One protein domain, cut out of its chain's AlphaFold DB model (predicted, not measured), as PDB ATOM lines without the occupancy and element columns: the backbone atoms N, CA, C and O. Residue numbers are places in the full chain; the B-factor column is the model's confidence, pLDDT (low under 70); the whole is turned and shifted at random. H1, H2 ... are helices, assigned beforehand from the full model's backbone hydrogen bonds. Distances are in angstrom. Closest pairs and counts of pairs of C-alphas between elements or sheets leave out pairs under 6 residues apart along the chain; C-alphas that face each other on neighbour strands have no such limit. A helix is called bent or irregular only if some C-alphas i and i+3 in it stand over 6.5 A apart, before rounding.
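AT A GLANCE: This is residues 17 to 62 of the 284 residues of the protein "MgtE domain-containing protein" of Lutzomyia longipalpis (UniProt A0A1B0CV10). Two helices make a flat, open V: the long H2 forms one arm, the shorter H1 the other, and the tight link of residues 33 to 37 lies at the corner where the end of H1 comes near the start of H2. From that corner the arms spread, and the parts away from it, residues 17 to 28 and residues 45 to 62, stand free. The printed part has 46 residues with two named helices, H1 then H2, and no named strand; its class is all helix. It is only just loose, close to extended, with a radius of gyration of the C-alphas of 13.9 A, and it spans 41 by 29 by 5 A.

HOW THE PARTS SIT: H2, residues 38 to 61, and H1, residues 17 to 32, are close but not clearly touching, with 2 pairs of C-alphas within 8 A. Their closest C-alphas, those of Thr 41 and Leu 30, are 6.5 A apart. The two helices run opposite ways at a steep tilt of 39 degrees. Their centres are 18.5 A apart. Every O i to N i+4 pair of H1 is within hydrogen-bond range, and in H2 18 of 20 are.

IN THESE COORDINATES: H2 has 24 residues and measures 36.0 A from C-alpha 38 at (31.919, 14.168, -0.660) to C-alpha 61 at (3.852, 23.755, -21.141). It is neither bent nor irregular, but only just: C-alphas 50 and 53 are 6.4 A apart. H1 has 16 residues and measures 22.2 A, beginning with C-alpha 17 at (26.993, 40.887, -7.865).

THE WHOLE: The two C-alphas farthest apart, those of Thr 36 and Asn 62, are 42.2 A from each other. The C-alphas of the first and last printed residues, Val 17 and Asn 62, are 29.6 A apart. The printed part has no cut. Its mean pLDDT is 90.0, and no printed residue is under 70.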
ATOM      1  N   VAL A  17      26.313  40.990  -9.168       83.38
ATOM      2  CA  VAL A  17      26.993  40.887  -7.865       83.38
ATOM      3  C   VAL A  17      26.326  39.841  -6.978       83.38
ATOM      4  O   VAL A  17      27.021  39.010  -6.395       83.38
ATOM      5  N   VAL A  18      24.994  39.844  -6.884       89.56
ATOM      6  CA  VAL A  18      24.251  38.857  -6.087       89.56
ATOM      7  C   VAL A  18      24.476  37.451  -6.638       89.56
ATOM      8  O   VAL A  18      24.731  36.530  -5.862       89.56
ATOM      9  N   SER A  19      24.436  37.288  -7.961       88.38
ATOM     10  CA  SER A  19      24.628  35.991  -8.613       88.38
ATOM     11  C   SER A  19      26.032  35.437  -8.368       88.38
ATOM     12  O   SER A  19      26.165  34.297  -7.925       88.38
ATOM     13  N   ILE A  20      27.074  36.248  -8.582       89.12
ATOM     14  CA  ILE A  20      28.473  35.854  -8.352       89.12
ATOM     15  C   ILE A  20      28.720  35.581  -6.866       89.12
ATOM     16  O   ILE A  20      29.355  34.583  -6.535       89.12
ATOM     17  N   SER A  21      28.186  36.410  -5.966       88.94
ATOM     18  CA  SER A  21      28.367  36.231  -4.519       88.94
ATOM     19  C   SER A  21      27.728  34.934  -4.028       88.94
ATOM     20  O   SER A  21      28.354  34.177  -3.289       88.94
ATOM     21  N   LEU A  22      26.498  34.645  -4.462       91.44
ATOM     22  CA  LEU A  22      25.798  33.419  -4.088       91.44
ATOM     23  C   LEU A  22      26.479  32.183  -4.688       91.44
ATOM     24  O   LEU A  22      26.666  31.189  -3.988       91.44
ATOM     25  N   LEU A  23      26.884  32.254  -5.960       90.50
ATOM     26  CA  LEU A  23      27.599  31.166  -6.621       90.50
ATOM     27  C   LEU A  23      28.942  30.891  -5.940       90.50
ATOM     28  O   LEU A  23      29.234  29.740  -5.636       90.50
ATOM     29  N   SER A  24      29.720  31.937  -5.653       91.69
ATOM     30  CA  SER A  24      30.996  31.825  -4.945       91.69
ATOM     31  C   SER A  24      30.804  31.234  -3.554       91.69
ATOM     32  O   SER A  24      31.559  30.352  -3.173       91.69
ATOM     33  N   PHE A  25      29.782  31.666  -2.811       91.31
ATOM     34  CA  PHE A  25      29.496  31.132  -1.481       91.31
ATOM     35  C   PHE A  25      29.176  29.631  -1.517       91.31
ATOM     36  O   PHE A  25      29.749  28.855  -0.752       91.31
ATOM     37  N   ILE A  26      28.295  29.206  -2.429       89.88
ATOM     38  CA  ILE A  26      27.936  27.789  -2.581       89.88
ATOM     39  C   ILE A  26      29.146  26.976  -3.055       89.88
ATOM     40  O   ILE A  26      29.388  25.890  -2.530       89.88
ATOM     41  N   ALA A  27      29.917  27.492  -4.016       89.81
ATOM     42  CA  ALA A  27      31.116  26.834  -4.522       89.81
ATOM     43  C   ALA A  27      32.167  26.644  -3.420       89.81
ATOM     44  O   ALA A  27      32.686  25.540  -3.278       89.81
ATOM     45  N   SER A  28      32.421  27.670  -2.600       89.44
ATOM     46  CA  SER A  28      33.331  27.575  -1.454       89.44
ATOM     47  C   SER A  28      32.852  26.545  -0.431       89.44
ATOM     48  O   SER A  28      33.638  25.701  -0.012       89.44
ATOM     49  N   LEU A  29      31.557  26.540  -0.086       88.12
ATOM     50  CA  LEU A  29      30.990  25.561   0.850       88.12
ATOM     51  C   LEU A  29      31.150  24.128   0.324       88.12
ATOM     52  O   LEU A  29      31.548  23.233   1.070       88.12
ATOM     53  N   LEU A  30      30.873  23.899  -0.962       88.81
ATOM     54  CA  LEU A  30      31.066  22.590  -1.587       88.81
ATOM     55  C   LEU A  30      32.546  22.185  -1.642       88.81
ATOM     56  O   LEU A  30      32.850  21.011  -1.440       88.81
ATOM     57  N   PHE A  31      33.450  23.133  -1.890       89.50
ATOM     58  CA  PHE A  31      34.890  22.884  -1.944       89.50
ATOM     59  C   PHE A  31      35.459  22.498  -0.572       89.50
ATOM     60  O   PHE A  31      36.157  21.493  -0.465       89.50
ATOM     61  N   GLU A  32      35.095  23.216   0.495       88.00
ATOM     62  CA  GLU A  32      35.522  22.900   1.870       88.00
ATOM     63  C   GLU A  32      35.021  21.528   2.352       88.00
ATOM     64  O   GLU A  32      35.694  20.841   3.118       88.00
ATOM     65  N   ASN A  33      33.841  21.104   1.888       86.50
ATOM     66  CA  ASN A  33      33.246  19.816   2.251       86.50
ATOM     67  C   ASN A  33      33.665  18.665   1.323       86.50
ATOM     68  O   ASN A  33      33.215  17.533   1.519       86.50
ATOM     69  N   LEU A  34      34.512  18.916   0.319       86.38
ATOM     70  CA  LEU A  34      34.868  17.915  -0.684       86.38
ATOM     71  C   LEU A  34      35.657  16.744  -0.079       86.38
ATOM     72  O   LEU A  34      35.373  15.589  -0.395       86.38
ATOM     73  N   GLU A  35      36.609  17.033   0.811       81.94
ATOM     74  CA  GLU A  35      37.472  16.014   1.427       81.94
ATOM     75  C   GLU A  35      36.785  15.269   2.579       81.94
ATOM     76  O   GLU A  35      36.973  14.064   2.748       81.94
ATOM     77  N   THR A  36      35.961  15.962   3.370       84.44
ATOM     78  CA  THR A  36      35.323  15.406   4.576       84.44
ATOM     79  C   THR A  36      33.967  14.760   4.288       84.44
ATOM     80  O   THR A  36      33.611  13.746   4.899       84.44
ATOM     81  N   HIS A  37      33.195  15.318   3.353       87.88
ATOM     82  CA  HIS A  37      31.791  14.982   3.127       87.88
ATOM     83  C   HIS A  37      31.407  14.991   1.637       87.88
ATOM     84  O   HIS A  37      30.376  15.542   1.254       87.88
ATOM     85  N   ILE A  38      32.170  14.283   0.793       88.62
ATOM     86  CA  ILE A  38      31.919  14.168  -0.660       88.62
ATOM     87  C   ILE A  38      30.473  13.769  -1.029       88.62
ATOM     88  O   ILE A  38      29.960  14.132  -2.089       88.62
ATOM     89  N   TRP A  39      29.782  13.046  -0.140       88.56
ATOM     90  CA  TRP A  39      28.383  12.653  -0.313       88.56
ATOM     91  C   TRP A  39      27.442  13.858  -0.481       88.56
ATOM     92  O   TRP A  39      26.464  13.754  -1.220       88.56
ATOM     93  N   VAL A  40      27.750  15.006   0.137       89.00
ATOM     94  CA  VAL A  40      26.959  16.243   0.023       89.00
ATOM     95  C   VAL A  40      26.932  16.722  -1.426       89.00
ATOM     96  O   VAL A  40      25.860  17.013  -1.954       89.00
ATOM     97  N   THR A  41      28.080  16.713  -2.109       88.62
ATOM     98  CA  THR A  41      28.183  17.081  -3.528       88.62
ATOM     99  C   THR A  41      27.319  16.173  -4.399       88.62
ATOM    100  O   THR A  41      26.558  16.659  -5.236       88.62
ATOM    101  N   PHE A  42      27.357  14.856  -4.166       90.44
ATOM    102  CA  PHE A  42      26.506  13.913  -4.897       90.44
ATOM    103  C   PHE A  42      25.013  14.146  -4.645       90.44
ATOM    104  O   PHE A  42      24.227  14.085  -5.591       90.44
ATOM    105  N   VAL A  43      24.614  14.451  -3.407       92.00
ATOM    106  CA  VAL A  43      23.215  14.765  -3.067       92.00
ATOM    107  C   VAL A  43      22.749  16.042  -3.765       92.00
ATOM    108  O   VAL A  43      21.658  16.056  -4.336       92.00
ATOM    109  N   VAL A  44      23.573  17.091  -3.778       90.75
ATOM    110  CA  VAL A  44      23.262  18.348  -4.476       90.75
ATOM    111  C   VAL A  44      23.099  18.107  -5.979       90.75
ATOM    112  O   VAL A  44      22.092  18.513  -6.562       90.75
ATOM    113  N   VAL A  45      24.032  17.380  -6.602       90.50
ATOM    114  CA  VAL A  45      23.963  17.026  -8.031       90.50
ATOM    115  C   VAL A  45      22.718  16.190  -8.333       90.50
ATOM    116  O   VAL A  45      21.985  16.501  -9.273       90.50
ATOM    117  N   ALA A  46      22.420  15.174  -7.520       93.00
ATOM    118  CA  ALA A  46      21.213  14.363  -7.668       93.00
ATOM    119  C   ALA A  46      19.934  15.212  -7.547       93.00
ATOM    120  O   ALA A  46      19.006  15.045  -8.339       93.00
ATOM    121  N   GLY A  47      19.909  16.170  -6.616       94.06
ATOM    122  CA  GLY A  47      18.827  17.146  -6.484       94.06
ATOM    123  C   GLY A  47      18.603  17.951  -7.766       94.06
ATOM    124  O   GLY A  47      17.466  18.055  -8.231       94.06
ATOM    125  N   TYR A  48      19.671  18.449  -8.399       91.12
ATOM    126  CA  TYR A  48      19.572  19.132  -9.693       91.12
ATOM    127  C   TYR A  48      19.059  18.216 -10.808       91.12
ATOM    128  O   TYR A  48      18.195  18.637 -11.577       91.12
ATOM    129  N   PHE A  49      19.517  16.961 -10.875       92.50
ATOM    130  CA  PHE A  49      19.020  15.990 -11.858       92.50
ATOM    131  C   PHE A  49      17.525  15.693 -11.701       92.50
ATOM    132  O   PHE A  49      16.846  15.489 -12.704       92.50
ATOM    133  N   ILE A  50      16.999  15.702 -10.472       94.00
ATOM    134  CA  ILE A  50      15.564  15.520 -10.198       94.00
ATOM    135  C   ILE A  50      14.769  16.794 -10.519       94.00
ATOM    136  O   ILE A  50      13.660  16.718 -11.050       94.00
ATOM    137  N   LEU A  51      15.324  17.974 -10.236       93.69
ATOM    138  CA  LEU A  51      14.685  19.260 -10.535       93.69
ATOM    139  C   LEU A  51      14.643  19.560 -12.041       93.69
ATOM    140  O   LEU A  51      13.696  20.185 -12.517       93.69
ATOM    141  N   LEU A  52      15.636  19.114 -12.810       92.31
ATOM    142  CA  LEU A  52      15.732  19.358 -14.251       92.31
ATOM    143  C   LEU A  52      14.476  18.921 -15.036       92.31
ATOM    144  O   LEU A  52      13.906  19.773 -15.723       92.31
ATOM    145  N   PRO A  53      13.975  17.668 -14.948       92.50
ATOM    146  CA  PRO A  53      12.773  17.256 -15.673       92.50
ATOM    147  C   PRO A  53      11.534  18.051 -15.247       92.50
ATOM    148  O   PRO A  53      10.669  18.320 -16.082       92.50
ATOM    149  N   PHE A  54      11.462  18.482 -13.984       92.50
ATOM    150  CA  PHE A  54      10.385  19.338 -13.494       92.50
ATOM    151  C   PHE A  54      10.393  20.712 -14.186       92.50
ATOM    152  O   PHE A  54       9.367  21.134 -14.726       92.50
ATOM    153  N   TRP A  55      11.548  21.379 -14.261       92.06
ATOM    154  CA  TRP A  55      11.679  22.659 -14.969       92.06
ATOM    155  C   TRP A  55      11.451  22.524 -16.472       92.06
ATOM    156  O   TRP A  55      10.743  23.338 -17.069       92.06
ATOM    157  N   VAL A  56      11.987  21.464 -17.081       90.88
ATOM    158  CA  VAL A  56      11.772  21.156 -18.499       90.88
ATOM    159  C   VAL A  56      10.283  20.976 -18.789       90.88
ATOM    160  O   VAL A  56       9.772  21.557 -19.748       90.88
ATOM    161  N   TYR A  57       9.553  20.255 -17.935       92.38
ATOM    162  CA  TYR A  57       8.106  20.097 -18.065       92.38
ATOM    163  C   TYR A  57       7.357  21.438 -17.989       92.38
ATOM    164  O   TYR A  57       6.494  21.705 -18.831       92.38
ATOM    165  N   ILE A  58       7.708  22.310 -17.035       92.56
ATOM    166  CA  ILE A  58       7.118  23.655 -16.917       92.56
ATOM    167  C   ILE A  58       7.360  24.473 -18.192       92.56
ATOM    168  O   ILE A  58       6.422  25.063 -18.737       92.56
ATOM    169  N   VAL A  59       8.597  24.483 -18.698       90.31
ATOM    170  CA  VAL A  59       8.975  25.229 -19.909       90.31
ATOM    171  C   VAL A  59       8.238  24.696 -21.136       90.31
ATOM    172  O   VAL A  59       7.712  25.484 -21.921       90.31
ATOM    173  N   PHE A  60       8.106  23.375 -21.278       88.50
ATOM    174  CA  PHE A  60       7.372  22.776 -22.395       88.50
ATOM    175  C   PHE A  60       5.885  23.147 -22.419       88.50
ATOM    176  O   PHE A  60       5.296  23.239 -23.500       88.50
ATOM    177  N   ARG A  61       5.268  23.366 -21.252       91.38
ATOM    178  CA  ARG A  61       3.852  23.755 -21.141       91.38
ATOM    179  C   ARG A  61       3.618  25.224 -21.483       91.38
ATOM    180  O   ARG A  61       2.498  25.590 -21.839       91.38
ATOM    181  N   ASN A  62       4.646  26.062 -21.403       90.88
ATOM    182  CA  ASN A  62       4.530  27.483 -21.685       90.88
ATOM    183  C   ASN A  62       4.844  27.781 -23.162       90.88
ATOM    184  O   ASN A  62       5.963  27.611 -23.644       90.88
TER     185      ASN A  62